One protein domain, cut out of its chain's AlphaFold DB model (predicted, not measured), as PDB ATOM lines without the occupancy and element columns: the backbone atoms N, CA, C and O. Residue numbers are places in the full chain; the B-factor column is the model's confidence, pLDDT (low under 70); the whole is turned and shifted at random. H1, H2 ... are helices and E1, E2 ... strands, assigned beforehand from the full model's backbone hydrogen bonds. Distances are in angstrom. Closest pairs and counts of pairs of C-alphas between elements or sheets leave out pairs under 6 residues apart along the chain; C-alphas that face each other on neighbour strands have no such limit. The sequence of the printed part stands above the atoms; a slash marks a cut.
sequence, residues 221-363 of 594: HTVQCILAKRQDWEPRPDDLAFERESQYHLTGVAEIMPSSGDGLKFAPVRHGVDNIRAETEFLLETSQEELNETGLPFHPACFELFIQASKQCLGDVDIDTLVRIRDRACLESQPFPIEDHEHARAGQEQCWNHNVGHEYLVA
ATOM      1  N   HIS A 221     140.150 129.858 149.227       91.00
ATOM      2  CA  HIS A 221     141.284 129.691 150.153       91.00
ATOM      3  C   HIS A 221     142.564 130.351 149.646       91.00
ATOM      4  O   HIS A 221     143.528 130.491 150.389       91.00
ATOM      5  N   THR A 222     142.599 130.724 148.362       93.31
ATOM      6  CA  THR A 222     143.829 131.178 147.720       93.31
ATOM      7  C   THR A 222     144.243 132.533 148.265       93.31
ATOM      8  O   THR A 222     143.505 133.514 148.149       93.31
ATOM      9  N   VAL A 223     145.463 132.584 148.787       94.69
ATOM     10  CA  VAL A 223     146.065 133.792 149.342       94.69
ATOM     11  C   VAL A 223     147.155 134.290 148.406       94.69
ATOM     12  O   VAL A 223     147.991 133.521 147.931       94.69
ATOM     13  N   GLN A 224     147.185 135.594 148.184       96.38
ATOM     14  CA  GLN A 224     148.337 136.315 147.664       96.38
ATOM     15  C   GLN A 224     148.610 137.502 148.587       96.38
ATOM     16  O   GLN A 224     147.690 138.018 149.223       96.38
ATOM     17  N   CYS A 225     149.869 137.926 148.675       96.75
ATOM     18  CA  CYS A 225     150.268 139.038 149.526       96.75
ATOM     19  C   CYS A 225     150.936 140.156 148.720       96.75
ATOM     20  O   CYS A 225     151.598 139.902 147.712       96.75
ATOM     21  N   ILE A 226     150.797 141.392 149.204       95.75
ATOM     22  CA  ILE A 226     151.664 142.519 148.829       95.75
ATOM     23  C   ILE A 226     152.772 142.619 149.879       95.75
ATOM     24  O   ILE A 226     152.478 142.612 151.078       95.75
ATOM     25  N   LEU A 227     154.023 142.721 149.429       94.56
ATOM     26  CA  LEU A 227     155.213 142.771 150.281       94.56
ATOM     27  C   LEU A 227     156.176 143.873 149.826       94.56
ATOM     28  O   LEU A 227     156.237 144.197 148.637       94.56
ATOM     29  N   ALA A 228     156.923 144.460 150.767       94.06
ATOM     30  CA  ALA A 228     157.942 145.456 150.455       94.06
ATOM     31  C   ALA A 228     159.113 144.821 149.696       94.06
ATOM     32  O   ALA A 228     159.549 143.707 149.996       94.06
ATOM     33  N   LYS A 229     159.651 145.543 148.713       94.19
ATOM     34  CA  LYS A 229     160.838 145.107 147.981       94.19
ATOM     35  C   LYS A 229     162.070 145.151 148.877       94.19
ATOM     36  O   LYS A 229     162.305 146.118 149.601       94.19
ATOM     37  N   ARG A 230     162.897 144.114 148.764       88.44
ATOM     38  CA  ARG A 230     164.232 144.079 149.367       88.44
ATOM     39  C   ARG A 230     165.225 144.891 148.529       88.44
ATOM     40  O   ARG A 230     164.960 145.219 147.375       88.44
ATOM     41  N   GLN A 231     166.377 145.224 149.107       83.62
ATOM     42  CA  GLN A 231     167.406 146.028 148.430       83.62
ATOM     43  C   GLN A 231     168.014 145.327 147.204       83.62
ATOM     44  O   GLN A 231     168.496 145.994 146.294       83.62
ATOM     45  N   ASP A 232     167.985 143.997 147.186       86.06
ATOM     46  CA  ASP A 232     168.457 143.113 146.119       86.06
ATOM     47  C   ASP A 232     167.352 142.732 145.118       86.06
ATOM     48  O   ASP A 232     167.522 141.810 144.322       86.06
ATOM     49  N   TRP A 233     166.207 143.417 145.154       90.12
ATOM     50  CA  TRP A 233     165.094 143.128 144.256       90.12
ATOM     51  C   TRP A 233     165.434 143.486 142.803       90.12
ATOM     52  O   TRP A 233     165.784 144.627 142.491       90.12
ATOM     53  N   GLU A 234     165.259 142.518 141.901       88.19
ATOM     54  CA  GLU A 234     165.443 142.689 140.461       88.19
ATOM     55  C   GLU A 234     164.141 142.380 139.705       88.19
ATOM     56  O   GLU A 234     163.499 141.363 139.989       88.19
ATOM     57  N   PRO A 235     163.752 143.202 138.710       89.12
ATOM     58  CA  PRO A 235     162.554 142.949 137.920       89.12
ATOM     59  C   PRO A 235     162.621 141.613 137.179       89.12
ATOM     60  O   PRO A 235     163.572 141.338 136.441       89.12
ATOM     61  N   ARG A 236     161.560 140.820 137.292       89.00
ATOM     62  CA  ARG A 236     161.356 139.586 136.536       89.00
ATOM     63  C   ARG A 236     160.364 139.788 135.379       89.00
ATOM     64  O   ARG A 236     159.555 140.721 135.395       89.00
ATOM     65  N   PRO A 237     160.406 138.930 134.340       86.69
ATOM     66  CA  PRO A 237     159.505 139.041 133.192       86.69
ATOM     67  C   PRO A 237     158.015 138.916 133.541       86.69
ATOM     68  O   PRO A 237     157.193 139.516 132.851       86.69
ATOM     69  N   ASP A 238     157.681 138.164 134.592       87.19
ATOM     70  CA  ASP A 238     156.323 137.938 135.096       87.19
ATOM     71  C   ASP A 238     155.787 139.083 135.975       87.19
ATOM     72  O   ASP A 238     154.599 139.094 136.292       87.19
ATOM     73  N   ASP A 239     156.625 140.062 136.340       90.06
ATOM     74  CA  ASP A 239     156.199 141.218 137.133       90.06
ATOM     75  C   ASP A 239     155.293 142.155 136.330       90.06
ATOM     76  O   ASP A 239     155.623 142.569 135.208       90.06
ATOM     77  N   LEU A 240     154.186 142.563 136.956       90.88
ATOM     78  CA  LEU A 240     153.250 143.535 136.400       90.88
ATOM     79  C   LEU A 240     153.861 144.942 136.346       90.88
ATOM     80  O   LEU A 240     154.791 145.276 137.078       90.88
ATOM     81  N   ALA A 241     153.314 145.807 135.485       90.88
ATOM     82  CA  ALA A 241     153.842 147.161 135.284       90.88
ATOM     83  C   ALA A 241     153.922 147.970 136.594       90.88
ATOM     84  O   ALA A 241     154.966 148.544 136.892       90.88
ATOM     85  N   PHE A 242     152.866 147.934 137.416       90.56
ATOM     86  CA  PHE A 242     152.848 148.636 138.702       90.56
ATOM     87  C   PHE A 242     153.822 148.030 139.725       90.56
ATOM     88  O   PHE A 242     154.371 148.767 140.537       90.56
ATOM     89  N   GLU A 243     154.099 146.717 139.671       92.50
ATOM     90  CA  GLU A 243     155.097 146.088 140.549       92.50
ATOM     91  C   GLU A 243     156.495 146.617 140.242       92.50
ATOM     92  O   GLU A 243     157.320 146.679 141.139       92.50
ATOM     93  N   ARG A 244     156.796 147.027 139.003       90.62
ATOM     94  CA  ARG A 244     158.121 147.563 138.648       90.62
ATOM     95  C   ARG A 244     158.338 148.971 139.188       90.62
ATOM     96  O   ARG A 244     159.444 149.281 139.621       90.62
ATOM     97  N   GLU A 245     157.292 149.788 139.181       89.44
ATOM     98  CA  GLU A 245     157.340 151.204 139.565       89.44
ATOM     99  C   GLU A 245     157.192 151.420 141.081       89.44
ATOM    100  O   GLU A 245     157.775 152.351 141.631       89.44
ATOM    101  N   SER A 246     156.461 150.535 141.762       92.38
ATOM    102  CA  SER A 246     156.174 150.605 143.200       92.38
ATOM    103  C   SER A 246     157.357 150.186 144.089       92.38
ATOM    104  O   SER A 246     158.295 149.522 143.644       92.38
ATOM    105  N   GLN A 247     157.309 150.536 145.379       93.06
ATOM    106  CA  GLN A 247     158.182 149.975 146.424       93.06
ATOM    107  C   GLN A 247     157.767 148.570 146.885       93.06
ATOM    108  O   GLN A 247     158.481 147.940 147.664       93.06
ATOM    109  N   TYR A 248     156.635 148.068 146.401       94.81
ATOM    110  CA  TYR A 248     156.057 146.791 146.780       94.81
ATOM    111  C   TYR A 248     155.897 145.883 145.556       94.81
ATOM    112  O   TYR A 248     155.856 146.338 144.411       94.81
ATOM    113  N   HIS A 249     155.820 144.579 145.795       94.75
ATOM    114  CA  HIS A 249     155.566 143.573 144.768       94.75
ATOM    115  C   HIS A 249     154.569 142.528 145.276       94.75
ATOM    116  O   HIS A 249     154.263 142.469 146.470       94.75
ATOM    117  N   LEU A 250     154.055 141.698 144.369       95.44
ATOM    118  CA  LEU A 250     153.165 140.600 144.735       95.44
ATOM    119  C   LEU A 250     153.972 139.344 145.087       95.44
ATOM    120  O   LEU A 250     155.035 139.084 144.517       95.44
ATOM    121  N   THR A 251     153.478 138.514 145.996       95.06
ATOM    122  CA  THR A 251     154.012 137.156 146.181       95.06
ATOM    123  C   THR A 251     153.472 136.209 145.099       95.06
ATOM    124  O   THR A 251     152.697 136.619 144.227       95.06
ATOM    125  N   GLY A 252     153.902 134.940 145.112       94.62
ATOM    126  CA  GLY A 252     153.179 133.870 144.408       94.62
ATOM    127  C   GLY A 252     151.799 133.627 145.036       94.62
ATOM    128  O   GLY A 252     151.275 134.479 145.753       94.62
ATOM    129  N   VAL A 253     151.216 132.449 144.826       94.75
ATOM    130  CA  VAL A 253     149.951 132.069 145.474       94.75
ATOM    131  C   VAL A 253     150.171 130.994 146.535       94.75
ATOM    132  O   VAL A 253     150.972 130.074 146.363       94.75
ATOM    133  N   ALA A 254     149.470 131.116 147.656       92.69
ATOM    134  CA  ALA A 254     149.386 130.094 148.689       92.69
ATOM    135  C   ALA A 254     148.012 129.422 148.624       92.69
ATOM    136  O   ALA A 254     147.001 130.082 148.370       92.69
ATOM    137  N   GLU A 255     147.970 128.106 148.829       87.62
ATOM    138  CA  GLU A 255     146.704 127.363 148.835       87.62
ATOM    139  C   GLU A 255     145.924 127.559 150.141       87.62
ATOM    140  O   GLU A 255     144.697 127.522 150.125       87.62
ATOM    141  N   ILE A 256     146.631 127.757 151.259       85.25
ATOM    142  CA  ILE A 256     146.070 127.708 152.611       85.25
ATOM    143  C   ILE A 256     146.652 128.845 153.449       85.25
ATOM    144  O   ILE A 256     147.859 129.091 153.405       85.25
ATOM    145  N   MET A 257     145.802 129.483 154.255       88.31
ATOM    146  CA  MET A 257     146.205 130.410 155.310       88.31
ATOM    147  C   MET A 257     146.396 129.647 156.632       88.31
ATOM    148  O   MET A 257     145.413 129.184 157.214       88.31
ATOM    149  N   PRO A 258     147.624 129.514 157.161       85.12
ATOM    150  CA  PRO A 258     147.833 129.010 158.513       85.12
ATOM    151  C   PRO A 258     147.052 129.853 159.522       85.12
ATOM    152  O   PRO A 258     147.013 131.076 159.409       85.12
ATOM    153  N   SER A 259     146.463 129.229 160.541       76.94
ATOM    154  CA  SER A 259     145.660 129.960 161.529       76.94
ATOM    155  C   SER A 259     146.429 131.035 162.303       76.94
ATOM    156  O   SER A 259     145.818 131.945 162.841       76.94
ATOM    157  N   SER A 260     147.757 130.932 162.389       76.38
ATOM    158  CA  SER A 260     148.617 131.950 163.003       76.38
ATOM    159  C   SER A 260     148.954 133.117 162.071       76.38
ATOM    160  O   SER A 260     149.656 134.029 162.498       76.38
ATOM    161  N   GLY A 261     148.577 133.038 160.790       81.06
ATOM    162  CA  GLY A 261     149.091 133.914 159.738       81.06
ATOM    163  C   GLY A 261     150.576 133.701 159.428       81.06
ATOM    164  O   GLY A 261     151.113 134.367 158.555       81.06
ATOM    165  N   ASP A 262     151.260 132.782 160.113       86.38
ATOM    166  CA  ASP A 262     152.690 132.510 159.955       86.38
ATOM    167  C   ASP A 262     152.917 131.155 159.282       86.38
ATOM    168  O   ASP A 262     152.193 130.194 159.551       86.38
ATOM    169  N   GLY A 263     153.926 131.058 158.418       86.06
ATOM    170  CA  GLY A 263     154.202 129.834 157.669       86.06
ATOM    171  C   GLY A 263     153.529 129.743 156.293       86.06
ATOM    172  O   GLY A 263     153.367 128.626 155.794       86.06
ATOM    173  N   LEU A 264     153.098 130.858 155.683       89.38
ATOM    174  CA  LEU A 264     152.446 130.825 154.365       89.38
ATOM    175  C   LEU A 264     153.449 130.437 153.288       89.38
ATOM    176  O   LEU A 264     154.340 131.215 152.967       89.38
ATOM    177  N   LYS A 265     153.249 129.276 152.668       91.31
ATOM    178  CA  LYS A 265     154.086 128.806 151.563       91.31
ATOM    179  C   LYS A 265     153.539 129.268 150.222       91.31
ATOM    180  O   LYS A 265     152.374 129.018 149.910       91.31
ATOM    181  N   PHE A 266     154.394 129.861 149.396       93.19
ATOM    182  CA  PHE A 266     154.011 130.359 148.076       93.19
ATOM    183  C   PHE A 266     154.542 129.480 146.939       93.19
ATOM    184  O   PHE A 266     155.649 128.931 146.993       93.19
ATOM    185  N   ALA A 267     153.745 129.393 145.879       91.44
ATOM    186  CA  ALA A 267     154.129 128.821 144.601       91.44
ATOM    187  C   ALA A 267     153.622 129.715 143.449       91.44
ATOM    188  O   ALA A 267     152.470 130.154 143.477       91.44
ATOM    189  N   PRO A 268     154.460 130.030 142.446       91.88
ATOM    190  CA  PRO A 268     155.910 129.847 142.440       91.88
ATOM    191  C   PRO A 268     156.602 130.790 143.442       91.88
ATOM    192  O   PRO A 268     156.044 131.805 143.864       91.88
ATOM    193  N   VAL A 269     157.850 130.477 143.797       91.44
ATOM    194  CA  VAL A 269     158.680 131.337 144.655       91.44
ATOM    195  C   VAL A 269     159.128 132.570 143.864       91.44
ATOM    196  O   VAL A 269     160.010 132.516 142.996       91.44
ATOM    197  N   ARG A 270     158.515 133.716 144.165       90.88
ATOM    198  CA  ARG A 270     158.832 135.003 143.530       90.88
ATOM    199  C   ARG A 270     159.796 135.792 144.396       90.88
ATOM    200  O   ARG A 270     159.598 135.892 145.600       90.88
ATOM    201  N   HIS A 271     160.842 136.343 143.780       90.19
ATOM    202  CA  HIS A 271     161.806 137.231 144.446       90.19
ATOM    203  C   HIS A 271     162.422 136.656 145.740       90.19
ATOM    204  O   HIS A 271     162.713 137.387 146.678       90.19
ATOM    205  N   GLY A 272     162.601 135.328 145.804       85.62
ATOM    206  CA  GLY A 272     163.144 134.635 146.983       85.62
ATOM    207  C   GLY A 272     162.177 134.531 148.170       85.62
ATOM    208  O   GLY A 272     162.596 134.171 149.268       85.62
ATOM    209  N   VAL A 273     160.896 134.848 147.964       87.06
ATOM    210  CA  VAL A 273     159.845 134.793 148.982       87.06
ATOM    211  C   VAL A 273     159.137 133.444 148.908       87.06
ATOM    212  O   VAL A 273     158.262 133.234 148.068       87.06
ATOM    213  N   ASP A 274     159.556 132.518 149.769       87.06
ATOM    214  CA  ASP A 274     158.961 131.181 149.879       87.06
ATOM    215  C   ASP A 274     157.971 131.080 151.044       87.06
ATOM    216  O   ASP A 274     156.886 130.525 150.892       87.06
ATOM    217  N   ASN A 275     158.337 131.667 152.186       89.25
ATOM    218  CA  ASN A 275     157.547 131.662 153.407       89.25
ATOM    219  C   ASN A 275     157.577 133.034 154.089       89.25
ATOM    220  O   ASN A 275     158.664 133.570 154.316       89.25
ATOM    221  N   ILE A 276     156.403 133.580 154.413       90.88
ATOM    222  CA  ILE A 276     156.253 134.810 155.202       90.88
ATOM    223  C   ILE A 276     155.071 134.715 156.169       90.88
ATOM    224  O   ILE A 276     154.172 133.887 156.006       90.88
ATOM    225  N   ARG A 277     155.054 135.639 157.133       90.75
ATOM    226  CA  ARG A 277     153.866 135.969 157.914       90.75
ATOM    227  C   ARG A 277     152.971 136.932 157.136       90.75
ATOM    228  O   ARG A 277     153.466 137.845 156.472       90.75
ATOM    229  N   ALA A 278     151.664 136.746 157.235       90.50
ATOM    230  CA  ALA A 278     150.656 137.649 156.710       90.50
ATOM    231  C   ALA A 278     149.666 138.039 157.807       90.50
ATOM    232  O   ALA A 278     149.264 137.203 158.610       90.50
ATOM    233  N   GLU A 279     149.283 139.311 157.825       86.94
ATOM    234  CA  GLU A 279     148.430 139.888 158.861       86.94
ATOM    235  C   GLU A 279     147.602 141.030 158.262       86.94
ATOM    236  O   GLU A 279     148.093 141.792 157.422       86.94
ATOM    237  N   THR A 280     146.358 141.162 158.713       81.25
ATOM    238  CA  THR A 280     145.450 142.250 158.306       81.25
ATOM    239  C   THR A 280     145.242 143.253 159.445       81.25
ATOM    240  O   THR A 280     145.116 144.451 159.203       81.25
ATOM    241  N   GLU A 281     145.270 142.788 160.697       73.25
ATOM    242  CA  GLU A 281     145.097 143.612 161.896       73.25
ATOM    243  C   GLU A 281     146.215 143.348 162.906       73.25
ATOM    244  O   GLU A 281     146.567 142.205 163.185       73.25
ATOM    245  N   PHE A 282     146.757 144.414 163.498       68.00
ATOM    246  CA  PHE A 282     147.817 144.312 164.498       68.00
ATOM    247  C   PHE A 282     147.255 144.700 165.863       68.00
ATOM    248  O   PHE A 282     146.982 145.866 166.138       68.00
ATOM    249  N   LEU A 283     147.070 143.698 166.727       60.72
ATOM    250  CA  LEU A 283     146.588 143.885 168.103       60.72
ATOM    251  C   LEU A 283     147.690 144.355 169.069       60.72
ATOM    252  O   LEU A 283     147.401 144.713 170.210       60.72
ATOM    253  N   LEU A 284     148.951 144.321 168.636       65.31
ATOM    254  CA  LEU A 284     150.124 144.715 169.411       65.31
ATOM    255  C   LEU A 284     150.883 145.831 168.689       65.31
ATOM    256  O   LEU A 284     150.845 145.917 167.459       65.31
ATOM    257  N   GLU A 285     151.596 146.658 169.460       71.38
ATOM    258  CA  GLU A 285     152.522 147.652 168.909       71.38
ATOM    259  C   GLU A 285     153.479 146.967 167.928       71.38
ATOM    260  O   GLU A 285     154.133 145.984 168.272       71.38
ATOM    261  N   THR A 286     153.515 147.477 166.699       81.38
ATOM    262  CA  THR A 286     154.303 146.929 165.591       81.38
ATOM    263  C   THR A 286     155.196 148.030 165.035       81.38
ATOM    264  O   THR A 286     154.827 149.206 165.040       81.38
ATOM    265  N   SER A 287     156.387 147.668 164.573       86.38
ATOM    266  CA  SER A 287     157.337 148.584 163.941       86.38
ATOM    267  C   SER A 287     157.189 148.622 162.415       86.38
ATOM    268  O   SER A 287     156.679 147.694 161.790       86.38
ATOM    269  N   GLN A 288     157.689 149.683 161.775       87.38
ATOM    270  CA  GLN A 288     157.707 149.761 160.307       87.38
ATOM    271  C   GLN A 288     158.548 148.637 159.671       87.38
ATOM    272  O   GLN A 288     158.235 148.190 158.572       87.38
ATOM    273  N   GLU A 289     159.608 148.180 160.343       87.31
ATOM    274  CA  GLU A 289     160.453 147.081 159.859       87.31
ATOM    275  C   GLU A 289     159.660 145.768 159.805       87.31
ATOM    276  O   GLU A 289     159.629 145.117 158.763       87.31
ATOM    277  N   GLU A 290     158.913 145.448 160.865       86.81
ATOM    278  CA  GLU A 290     158.028 144.274 160.901       86.81
ATOM    279  C   GLU A 290     156.899 144.367 159.863       86.81
ATOM    280  O   GLU A 290     156.563 143.374 159.215       86.81
ATOM    281  N   LEU A 291     156.339 145.561 159.640       87.94
ATOM    282  CA  LEU A 291     155.316 145.793 158.612       87.94
ATOM    283  C   LEU A 291     155.838 145.595 157.184       87.94
ATOM    284  O   LEU A 291     155.061 145.218 156.302       87.94
ATOM    285  N   ASN A 292     157.125 145.843 156.947       90.00
ATOM    286  CA  ASN A 292     157.753 145.622 155.646       90.00
ATOM    287  C   ASN A 292     157.989 144.128 155.371       90.00
ATOM    288  O   ASN A 292     157.978 143.716 154.210       90.00
ATOM    289  N   GLU A 293     158.179 143.326 156.422       89.88
ATOM    290  CA  GLU A 293     158.338 141.868 156.340       89.88
ATOM    291  C   GLU A 293     157.002 141.111 156.401       89.88
ATOM    292  O   GLU A 293     156.926 139.956 155.975       89.88
ATOM    293  N   THR A 294     155.940 141.763 156.879       91.06
ATOM    294  CA  THR A 294     154.595 141.186 156.961       91.06
ATOM    295  C   THR A 294     153.809 141.437 155.676       91.06
ATOM    296  O   THR A 294     153.599 142.578 155.246       91.06
ATOM    297  N   GLY A 295     153.345 140.355 155.054       92.69
ATOM    298  CA  GLY A 295     152.526 140.415 153.849       92.69
ATOM    299  C   GLY A 295     151.116 140.921 154.139       92.69
ATOM    300  O   GLY A 295     150.503 140.516 155.121       92.69
ATOM    301  N   LEU A 296     150.582 141.766 153.254       94.44
ATOM    302  CA  LEU A 296     149.173 142.171 153.273       94.44
ATOM    303  C   LEU A 296     148.333 141.152 152.482       94.44
ATOM    304  O   LEU A 296     148.460 141.151 151.253       94.44
ATOM    305  N   PRO A 297     147.511 140.297 153.121       95.19
ATOM    306  CA  PRO A 297     146.884 139.165 152.446       95.19
ATOM    307  C   PRO A 297     145.567 139.526 151.754       95.19
ATOM    308  O   PRO A 297     144.728 140.272 152.268       95.19
ATOM    309  N   PHE A 298     145.334 138.925 150.590       96.69
ATOM    310  CA  PHE A 298     144.080 139.032 149.851       96.69
ATOM    311  C   PHE A 298     143.823 137.828 148.941       96.69
ATOM    312  O   PHE A 298     144.736 137.107 148.546       96.69
ATOM    313  N   HIS A 299     142.561 137.657 148.540       96.56
ATOM    314  CA  HIS A 299     142.212 136.768 147.437       96.56
ATOM    315  C   HIS A 299     142.609 137.407 146.102       96.56
ATOM    316  O   HIS A 299     142.200 138.550 145.854       96.56
ATOM    317  N   PRO A 300     143.274 136.681 145.187       96.56
ATOM    318  CA  PRO A 300     143.586 137.202 143.860       96.56
ATOM    319  C   PRO A 300     142.365 137.773 143.124       96.56
ATOM    320  O   PRO A 300     142.384 138.889 142.615       96.56
ATOM    321  N   ALA A 301     141.228 137.075 143.182       96.56
ATOM    322  CA  ALA A 301     139.971 137.539 142.593       96.56
ATOM    323  C   ALA A 301     139.474 138.891 143.161       96.56
ATOM    324  O   ALA A 301     138.851 139.668 142.442       96.56
ATOM    325  N   CYS A 302     139.753 139.197 144.435       97.50
ATOM    326  CA  CYS A 302     139.417 140.498 145.029       97.50
ATOM    327  C   CYS A 302     140.377 141.598 144.559       97.50
ATOM    328  O   CYS A 302     139.948 142.725 144.320       97.50
ATOM    329  N   PHE A 303     141.661 141.276 144.390       97.31
ATOM    330  CA  PHE A 303     142.649 142.230 143.890       97.31
ATOM    331  C   PHE A 303     142.416 142.601 142.421       97.31
ATOM    332  O   PHE A 303     142.628 143.751 142.050       97.31
ATOM    333  N   GLU A 304     141.876 141.693 141.603       96.50
ATOM    334  CA  GLU A 304     141.417 142.032 140.246       96.50
ATOM    335  C   GLU A 304     140.365 143.154 140.268       96.50
ATOM    336  O   GLU A 304     140.461 144.117 139.510       96.50
ATOM    337  N   LEU A 305     139.393 143.091 141.184       96.94
ATOM    338  CA  LEU A 305     138.404 144.164 141.333       96.94
ATOM    339  C   LEU A 305     139.054 145.484 141.760       96.94
ATOM    340  O   LEU A 305     138.630 146.544 141.300       96.94
ATOM    341  N   PHE A 306     140.100 145.427 142.591       96.81
ATOM    342  CA  PHE A 306     140.863 146.611 142.982       96.81
ATOM    343  C   PHE A 306     141.583 147.203 141.773       96.81
ATOM    344  O   PHE A 306     141.454 148.395 141.524       96.81
ATOM    345  N   ILE A 307     142.239 146.377 140.952       95.69
ATOM    346  CA  ILE A 307     142.874 146.812 139.701       95.69
ATOM    347  C   ILE A 307     141.857 147.517 138.792       95.69
ATOM    348  O   ILE A 307     142.146 148.605 138.286       95.69
ATOM    349  N   GLN A 308     140.676 146.927 138.581       95.69
ATOM    350  CA  GLN A 308     139.637 147.506 137.722       95.69
ATOM    351  C   GLN A 308     139.116 148.841 138.281       95.69
ATOM    352  O   GLN A 308     139.021 149.823 137.541       95.69
ATOM    353  N   ALA A 309     138.836 148.913 139.584       95.06
ATOM    354  CA  ALA A 309     138.371 150.136 140.237       95.06
ATOM    355  C   ALA A 309     139.441 151.242 140.250       95.06
ATOM    356  O   ALA A 309     139.149 152.391 139.915       95.06
ATOM    357  N   SER A 310     140.694 150.908 140.569       94.88
ATOM    358  CA  SER A 310     141.816 151.850 140.558       94.88
ATOM    359  C   SER A 310     142.054 152.414 139.159       94.88
ATOM    360  O   SER A 310     142.096 153.631 139.000       94.88
ATOM    361  N   LYS A 311     142.089 151.574 138.118       93.56
ATOM    362  CA  LYS A 311     142.205 152.049 136.726       93.56
ATOM    363  C   LYS A 311     141.058 152.985 136.339       93.56
ATOM    364  O   LYS A 311     141.299 153.993 135.679       93.56
ATOM    365  N   GLN A 312     139.833 152.682 136.762       92.00
ATOM    366  CA  GLN A 312     138.654 153.486 136.436       92.00
ATOM    367  C   GLN A 312     138.639 154.848 137.144       92.00
ATOM    368  O   GLN A 312     138.254 155.850 136.542       92.00
ATOM    369  N   CYS A 313     139.022 154.899 138.421       91.25
ATOM    370  CA  CYS A 313     138.893 156.101 139.249       91.25
ATOM    371  C   CYS A 313     140.175 156.939 139.339       91.25
ATOM    372  O   CYS A 313     140.091 158.157 139.495       91.25
ATOM    373  N   LEU A 314     141.342 156.294 139.287       92.19
ATOM    374  CA  LEU A 314     142.659 156.906 139.486       92.19
ATOM    375  C   LEU A 314     143.477 156.972 138.187       92.19
ATOM    376  O   LEU A 314     144.326 157.848 138.056       92.19
ATOM    377  N   GLY A 315     143.194 156.085 137.226       91.75
ATOM    378  CA  GLY A 315     143.929 155.941 135.962       91.75
ATOM    379  C   GLY A 315     145.083 154.933 136.023       91.75
ATOM    380  O   GLY A 315     145.535 154.452 134.986       91.75
ATOM    381  N   ASP A 316     145.522 154.573 137.225       92.94
ATOM    382  CA  ASP A 316     146.644 153.683 137.520       92.94
ATOM    383  C   ASP A 316     146.371 152.839 138.781       92.94
ATOM    384  O   ASP A 316     145.400 153.067 139.504       92.94
ATOM    385  N   VAL A 317     147.209 151.829 139.034       94.00
ATOM    386  CA  VAL A 317     147.099 150.948 140.211       94.00
ATOM    387  C   VAL A 317     148.128 151.380 141.257       94.00
ATOM    388  O   VAL A 317     149.321 151.154 141.080       94.00
ATOM    389  N   ASP A 318     147.661 151.982 142.351       93.25
ATOM    390  CA  ASP A 318     148.507 152.567 143.402       93.25
ATOM    391  C   ASP A 318     148.609 151.663 144.632       93.25
ATOM    392  O   ASP A 318     147.872 151.815 145.612       93.25
ATOM    393  N   ILE A 319     149.529 150.701 144.578       94.94
ATOM    394  CA  ILE A 319     149.786 149.825 145.725       94.94
ATOM    395  C   ILE A 319     150.628 150.512 146.814       94.94
ATOM    396  O   ILE A 319     150.500 150.157 147.981       94.94
ATOM    397  N   ASP A 320     151.420 151.539 146.478       94.00
ATOM    398  CA  ASP A 320     152.226 152.287 147.458       94.00
ATOM    399  C   ASP A 320     151.327 153.023 148.457       94.00
ATOM    400  O   ASP A 320     151.533 152.974 149.671       94.00
ATOM    401  N   THR A 321     150.305 153.720 147.959       93.69
ATOM    402  CA  THR A 321     149.355 154.433 148.813       93.69
ATOM    403  C   THR A 321     148.459 153.460 149.570       93.69
ATOM    404  O   THR A 321     148.172 153.718 150.738       93.69
ATOM    405  N   LEU A 322     148.078 152.329 148.965       94.31
ATOM    406  CA  LEU A 322     147.342 151.264 149.653       94.31
ATOM    407  C   LEU A 322     148.111 150.751 150.880       94.31
ATOM    408  O   LEU A 322     147.560 150.736 151.982       94.31
ATOM    409  N   VAL A 323     149.384 150.379 150.714       92.69
ATOM    410  CA  VAL A 323     150.192 149.871 151.832       92.69
ATOM    411  C   VAL A 323     150.453 150.964 152.863       92.69
ATOM    412  O   VAL A 323     150.348 150.703 154.052       92.69
ATOM    413  N   ARG A 324     150.663 152.218 152.454       91.19
ATOM    414  CA  ARG A 324     150.780 153.333 153.410       91.19
ATOM    415  C   ARG A 324     149.524 153.553 154.249       91.19
ATOM    416  O   ARG A 324     149.636 153.944 155.408       91.19
ATOM    417  N   ILE A 325     148.336 153.361 153.672       91.25
ATOM    418  CA  ILE A 325     147.075 153.423 154.423       91.25
ATOM    419  C   ILE A 325     147.031 152.284 155.444       91.25
ATOM    420  O   ILE A 325     146.678 152.539 156.594       91.25
ATOM    421  N   ARG A 326     147.437 151.070 155.048       90.12
ATOM    422  CA  ARG A 326     147.585 149.931 155.964       90.12
ATOM    423  C   ARG A 326     148.568 150.252 157.087       90.12
ATOM    424  O   ARG A 326     148.188 150.177 158.245       90.12
ATOM    425  N   ASP A 327     149.778 150.698 156.767       90.06
ATOM    426  CA  ASP A 327     150.811 150.995 157.764       90.06
ATOM    427  C   ASP A 327     150.342 152.063 158.749       90.06
ATOM    428  O   ASP A 327     150.529 151.919 159.953       90.06
ATOM    429  N   ARG A 328     149.654 153.104 158.262       87.88
ATOM    430  CA  ARG A 328     149.061 154.119 159.137       87.88
ATOM    431  C   ARG A 328     147.982 153.531 160.046       87.88
ATOM    432  O   ARG A 328     147.957 153.857 161.227       87.88
ATOM    433  N   ALA A 329     147.104 152.682 159.510       87.12
ATOM    434  CA  ALA A 329     146.075 152.006 160.294       87.12
ATOM    435  C   ALA A 329     146.701 151.181 161.434       87.12
ATOM    436  O   ALA A 329     146.269 151.293 162.579       87.12
ATOM    437  N   CYS A 330     147.779 150.448 161.147       85.38
ATOM    438  CA  CYS A 330     148.496 149.638 162.130       85.38
ATOM    439  C   CYS A 330     149.247 150.492 163.168       85.38
ATOM    440  O   CYS A 330     149.058 150.310 164.368       85.38
ATOM    441  N   LEU A 331     150.073 151.444 162.720       86.44
ATOM    442  CA  LEU A 331     150.945 152.250 163.586       86.44
ATOM    443  C   LEU A 331     150.177 153.264 164.443       86.44
ATOM    444  O   LEU A 331     150.571 153.536 165.574       86.44
ATOM    445  N   GLU A 332     149.100 153.842 163.911       84.75
ATOM    446  CA  GLU A 332     148.278 154.836 164.617       84.75
ATOM    447  C   GLU A 332     147.033 154.213 165.274       84.75
ATOM    448  O   GLU A 332     146.218 154.944 165.842       84.75
ATOM    449  N   SER A 333     146.862 152.888 165.173       80.38
ATOM    450  CA  SER A 333     145.673 152.155 165.636       80.38
ATOM    451  C   SER A 333     144.359 152.771 165.126       80.38
ATOM    452  O   SER A 333     143.370 152.882 165.853       80.38
ATOM    453  N   GLN A 334     144.360 153.215 163.867       80.31
ATOM    454  CA  GLN A 334     143.175 153.721 163.175       80.31
ATOM    455  C   GLN A 334     142.509 152.591 162.390       80.31
ATOM    456  O   GLN A 334     143.209 151.737 161.851       80.31
ATOM    457  N   PRO A 335     141.172 152.593 162.253       80.56
ATOM    458  CA  PRO A 335     140.507 151.616 161.405       80.56
ATOM    459  C   PRO A 335     140.943 151.793 159.946       80.56
ATOM    460  O   PRO A 335     141.067 152.917 159.445       80.56
ATOM    461  N   PHE A 336     141.146 150.672 159.257       86.31
ATOM    462  CA  PHE A 336     141.316 150.659 157.807       86.31
ATOM    463  C   PHE A 336     140.043 151.224 157.134       86.31
ATOM    464  O   PHE A 336     138.954 151.062 157.689       86.31
ATOM    465  N   PRO A 337     140.120 151.911 155.973       87.25
ATOM    466  CA  PRO A 337     138.978 152.615 155.377       87.25
ATOM    467  C   PRO A 337     138.000 151.674 154.650       87.25
ATOM    468  O   PRO A 337     137.665 151.893 153.488       87.25
ATOM    469  N   ILE A 338     137.568 150.610 155.323       86.56
ATOM    470  CA  ILE A 338     136.511 149.706 154.879       86.56
ATOM    471  C   ILE A 338     135.504 149.583 156.014       86.56
ATOM    472  O   ILE A 338     135.845 149.179 157.123       86.56
ATOM    473  N   GLU A 339     134.247 149.894 155.724       85.62
ATOM    474  CA  GLU A 339     133.131 149.438 156.542       85.62
ATOM    475  C   GLU A 339     132.721 148.031 156.095       85.62
ATOM    476  O   GLU A 339     132.218 147.838 154.982       85.62
ATOM    477  N   ASP A 340     132.964 147.039 156.955       81.94
ATOM    478  CA  ASP A 340     132.620 145.654 156.659       81.94
ATOM    479  C   ASP A 340     131.109 145.464 156.520       81.94
ATOM    480  O   ASP A 340     130.301 145.891 157.350       81.94
ATOM    481  N   HIS A 341     130.723 144.743 155.468       90.06
ATOM    482  CA  HIS A 341     129.334 144.374 155.235       90.06
ATOM    483  C   HIS A 341     128.795 143.531 156.404       90.06
ATOM    484  O   HIS A 341     129.472 142.619 156.879       90.06
ATOM    485  N   GLU A 342     127.538 143.755 156.800       92.19
ATOM    486  CA  GLU A 342     126.894 143.116 157.961       92.19
ATOM    487  C   GLU A 342     127.109 141.596 158.017       92.19
ATOM    488  O   GLU A 342     127.522 141.060 159.040       92.19
ATOM    489  N   HIS A 343     126.879 140.904 156.899       92.62
ATOM    490  CA  HIS A 343     127.053 139.451 156.815       92.62
ATOM    491  C   HIS A 343     128.507 138.973 156.961       92.62
ATOM    492  O   HIS A 343     128.707 137.860 157.442       92.62
ATOM    493  N   ALA A 344     129.499 139.771 156.540       90.94
ATOM    494  CA  ALA A 344     130.914 139.440 156.721       90.94
ATOM    495  C   ALA A 344     131.301 139.608 158.192       90.94
ATOM    496  O   ALA A 344     131.823 138.675 158.793       90.94
ATOM    497  N   ARG A 345     130.903 140.728 158.808       90.19
ATOM    498  CA  ARG A 345     131.092 140.974 160.243       90.19
ATOM    499  C   ARG A 345     130.418 139.912 161.116       90.19
ATOM    500  O   ARG A 345     130.982 139.491 162.111       90.19
ATOM    501  N   ALA A 346     129.236 139.430 160.730       89.25
ATOM    502  CA  ALA A 346     128.553 138.334 161.426       89.25
ATOM    503  C   ALA A 346     129.280 136.974 161.326       89.25
ATOM    504  O   ALA A 346     128.918 136.034 162.035       89.25
ATOM    505  N   GLY A 347     130.239 136.841 160.404       86.94
ATOM    506  CA  GLY A 347     131.112 135.674 160.264       86.94
ATOM    507  C   GLY A 347     132.443 135.801 161.013       86.94
ATOM    508  O   GLY A 347     133.053 134.776 161.305       86.94
ATOM    509  N   GLN A 348     132.878 137.028 161.324       86.62
ATOM    510  CA  GLN A 348     134.148 137.346 161.982       86.62
ATOM    511  C   GLN A 348     134.057 137.105 163.497       86.62
ATOM    512  O   GLN A 348     133.787 138.015 164.276       86.62
ATOM    513  N   GLU A 349     134.275 135.861 163.908       81.88
ATOM    514  CA  GLU A 349     134.455 135.466 165.309       81.88
ATOM    515  C   GLU A 349     135.880 134.921 165.507       81.88
ATOM    516  O   GLU A 349     136.740 135.064 164.636       81.88
ATOM    517  N   GLN A 350     136.149 134.265 166.642       80.06
ATOM    518  CA  GLN A 350     137.429 133.586 166.874       80.06
ATOM    519  C   GLN A 350     137.793 132.624 165.720       80.06
ATOM    520  O   GLN A 350     138.951 132.570 165.311       80.06
ATOM    521  N   CYS A 351     136.792 131.917 165.183       82.88
ATOM    522  CA  CYS A 351     136.850 131.157 163.932       82.88
ATOM    523  C   CYS A 351     135.725 131.630 163.003       82.88
ATOM    524  O   CYS A 351     134.681 132.074 163.490       82.88
ATOM    525  N   TRP A 352     135.880 131.487 161.685       88.81
ATOM    526  CA  TRP A 352     134.845 131.920 160.747       88.81
ATOM    527  C   TRP A 352     133.532 131.149 160.926       88.81
ATOM    528  O   TRP A 352     133.486 129.917 160.854       88.81
ATOM    529  N   ASN A 353     132.435 131.883 161.105       89.31
ATOM    530  CA  ASN A 353     131.106 131.301 161.264       89.31
ATOM    531  C   ASN A 353     130.381 131.180 159.907       89.31
ATOM    532  O   ASN A 353     130.049 132.176 159.256       89.31
ATOM    533  N   HIS A 354     130.086 129.947 159.484       91.94
ATOM    534  CA  HIS A 354     129.498 129.641 158.175       91.94
ATOM    535  C   HIS A 354     127.965 129.727 158.217       91.94
ATOM    536  O   HIS A 354     127.248 128.732 158.110       91.94
ATOM    537  N   ASN A 355     127.450 130.943 158.390       90.81
ATOM    538  CA  ASN A 355     126.015 131.198 158.499       90.81
ATOM    539  C   ASN A 355     125.245 130.807 157.218       90.81
ATOM    540  O   ASN A 355     125.605 131.195 156.102       90.81
ATOM    541  N   VAL A 356     124.139 130.074 157.385       88.56
ATOM    542  CA  VAL A 356     123.254 129.661 156.280       88.56
ATOM    543  C   VAL A 356     122.623 130.890 155.618       88.56
ATOM    544  O   VAL A 356     122.077 131.753 156.301       88.56
ATOM    545  N   GLY A 357     122.656 130.955 154.287       89.38
ATOM    546  CA  GLY A 357     122.202 132.109 153.501       89.38
ATOM    547  C   GLY A 357     123.308 133.124 153.189       89.38
ATOM    548  O   GLY A 357     123.106 134.003 152.349       89.38
ATOM    549  N   HIS A 358     124.476 133.015 153.834       94.38
ATOM    550  CA  HIS A 358     125.638 133.874 153.579       94.38
ATOM    551  C   HIS A 358     126.653 133.216 152.630       94.38
ATOM    552  O   HIS A 358     127.780 133.688 152.509       94.38
ATOM    553  N   GLU A 359     126.279 132.144 151.924       94.94
ATOM    554  CA  GLU A 359     127.192 131.387 151.055       94.94
ATOM    555  C   GLU A 359     127.783 132.252 149.935       94.94
ATOM    556  O   GLU A 359     128.885 132.004 149.457       94.94
ATOM    557  N   TYR A 360     127.078 133.306 149.521       96.19
ATOM    558  CA  TYR A 360     127.582 134.214 148.499       96.19
ATOM    559  C   TYR A 360     128.885 134.922 148.904       96.19
ATOM    560  O   TYR A 360     129.633 135.305 148.017       96.19
ATOM    561  N   LEU A 361     129.207 135.049 150.199       96.19
ATOM    562  CA  LEU A 361     130.447 135.688 150.668       96.19
ATOM    563  C   LEU A 361     131.717 134.996 150.158       96.19
ATOM    564  O   LEU A 361     132.742 135.652 149.967       96.19
ATOM    565  N   VAL A 362     131.636 133.689 149.918       94.56
ATOM    566  CA  VAL A 362     132.762 132.840 149.501       94.56
ATOM    567  C   VAL A 362     132.676 132.409 148.041       94.56
ATOM    568  O   VAL A 362     133.536 131.680 147.555       94.56
ATOM    569  N   ALA A 363     131.650 132.871 147.324       96.69
ATOM    570  CA  ALA A 363     131.541 132.647 145.893       96.69
ATOM    571  C   ALA A 363     132.572 133.506 145.145       96.69
ATOM    572  O   ALA A 363     132.721 134.697 145.431       96.69
TER     573      ALA A 363
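Overview. This is residues 221 to 363 of the 594 residues of the protein "F-box domain-containing protein" of Aspergillus pseudotamarii (UniProt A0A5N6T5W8). A small, short-stranded sheet, E2, E1 and E5, lies in the middle, with H4 crossing one face and the hairpin of E3 and E4 on the other side, where E3 comes near E1. H3 runs on from the E5 end of the sheet, while the last part of the printed chain, with H5 and H6, reaches away to form one far end of the longest axis. The printed part has 143 residues, with six named helices and five named strands in the order E1 H1 E2 E3 E4 H2 E5 H3 H4 H5 H6; the sheet E2 - E1 - E5 and the pair E3 - E4 are antiparallel. The class is mixed, helices and strands, with under half of the residues in named elements. The whole is compact, with a radius of gyration of the C-alphas of 15.7 A and spans of 46 by 35 by 32 A.

Along the chain. Find C-alpha 224 at (148.337, 136.315, 147.664); from there E1 runs 13.6 A to residue 228. Its neighbours are E2, residues 248 to 250, and E5, residues 296 to 298. Look next at H4, residues 319 to 331, 18.1 A long, and at H3, residues 300 to 313, 20.0 A long, which begins at (143.586, 137.202, 143.860). E3 is residues 264 to 270, 13.3 A, and E4 is 273 to 276. The short helices are H1, 241 to 245, H2, 288 to 293, H5, 342 to 345, and H6, 359 to 362, whose last C-alpha is at (132.762, 132.840, 149.501).

Arrangement. Start at inner strand E1, whose pairing is staggered: residues 224 to 226 pair with E5 (N 224 to O 298, 2.9 A) and 226 to 228 with E2 (N 249 to O 227, 2.9 A). H4 is on the sheet at a height of 8.0 A, over E1 and across the strands, at 81 degrees on the local plane. H2 only grazes the sheet with residues 289 to 293; it and H4 only just touch, with 3 pairs of C-alphas within 8 A, the closest Leu 291 and Asp 327 at 6.9 A, at a steep tilt of 56 degrees, opposite ways, and H4 does so with residues 327 to 331 alone. H1 is only just on the sheet, with 5 pairs of C-alphas within 10 A, and only grazes it with residues 242 to 243. H3 is only just not on it, with 4 such pairs. The hairpin E3 and E4 has N 266 and O 274 3.0 A apart. H5 and H6 are close but not clearly touching, the C-alphas of Ala 344 and Leu 361 being 7.1 A apart. Every O i to N i+4 pair is within hydrogen-bond range in H1, H2 and H4, and 9 of 10 in H3; H5 and H6 are too short for such a pair.

Size, cuts and confidence. The two C-alphas farthest apart, Asp 232 and Val 356, stand 48.2 A from each other. The printed part has no cut. The links E1 to H1, E2 to E3, E4 to H2 and H5 to H6 are long. Mean pLDDT of the printed part is 89.5; look for low confidence, under 70, at residues 282 to 284.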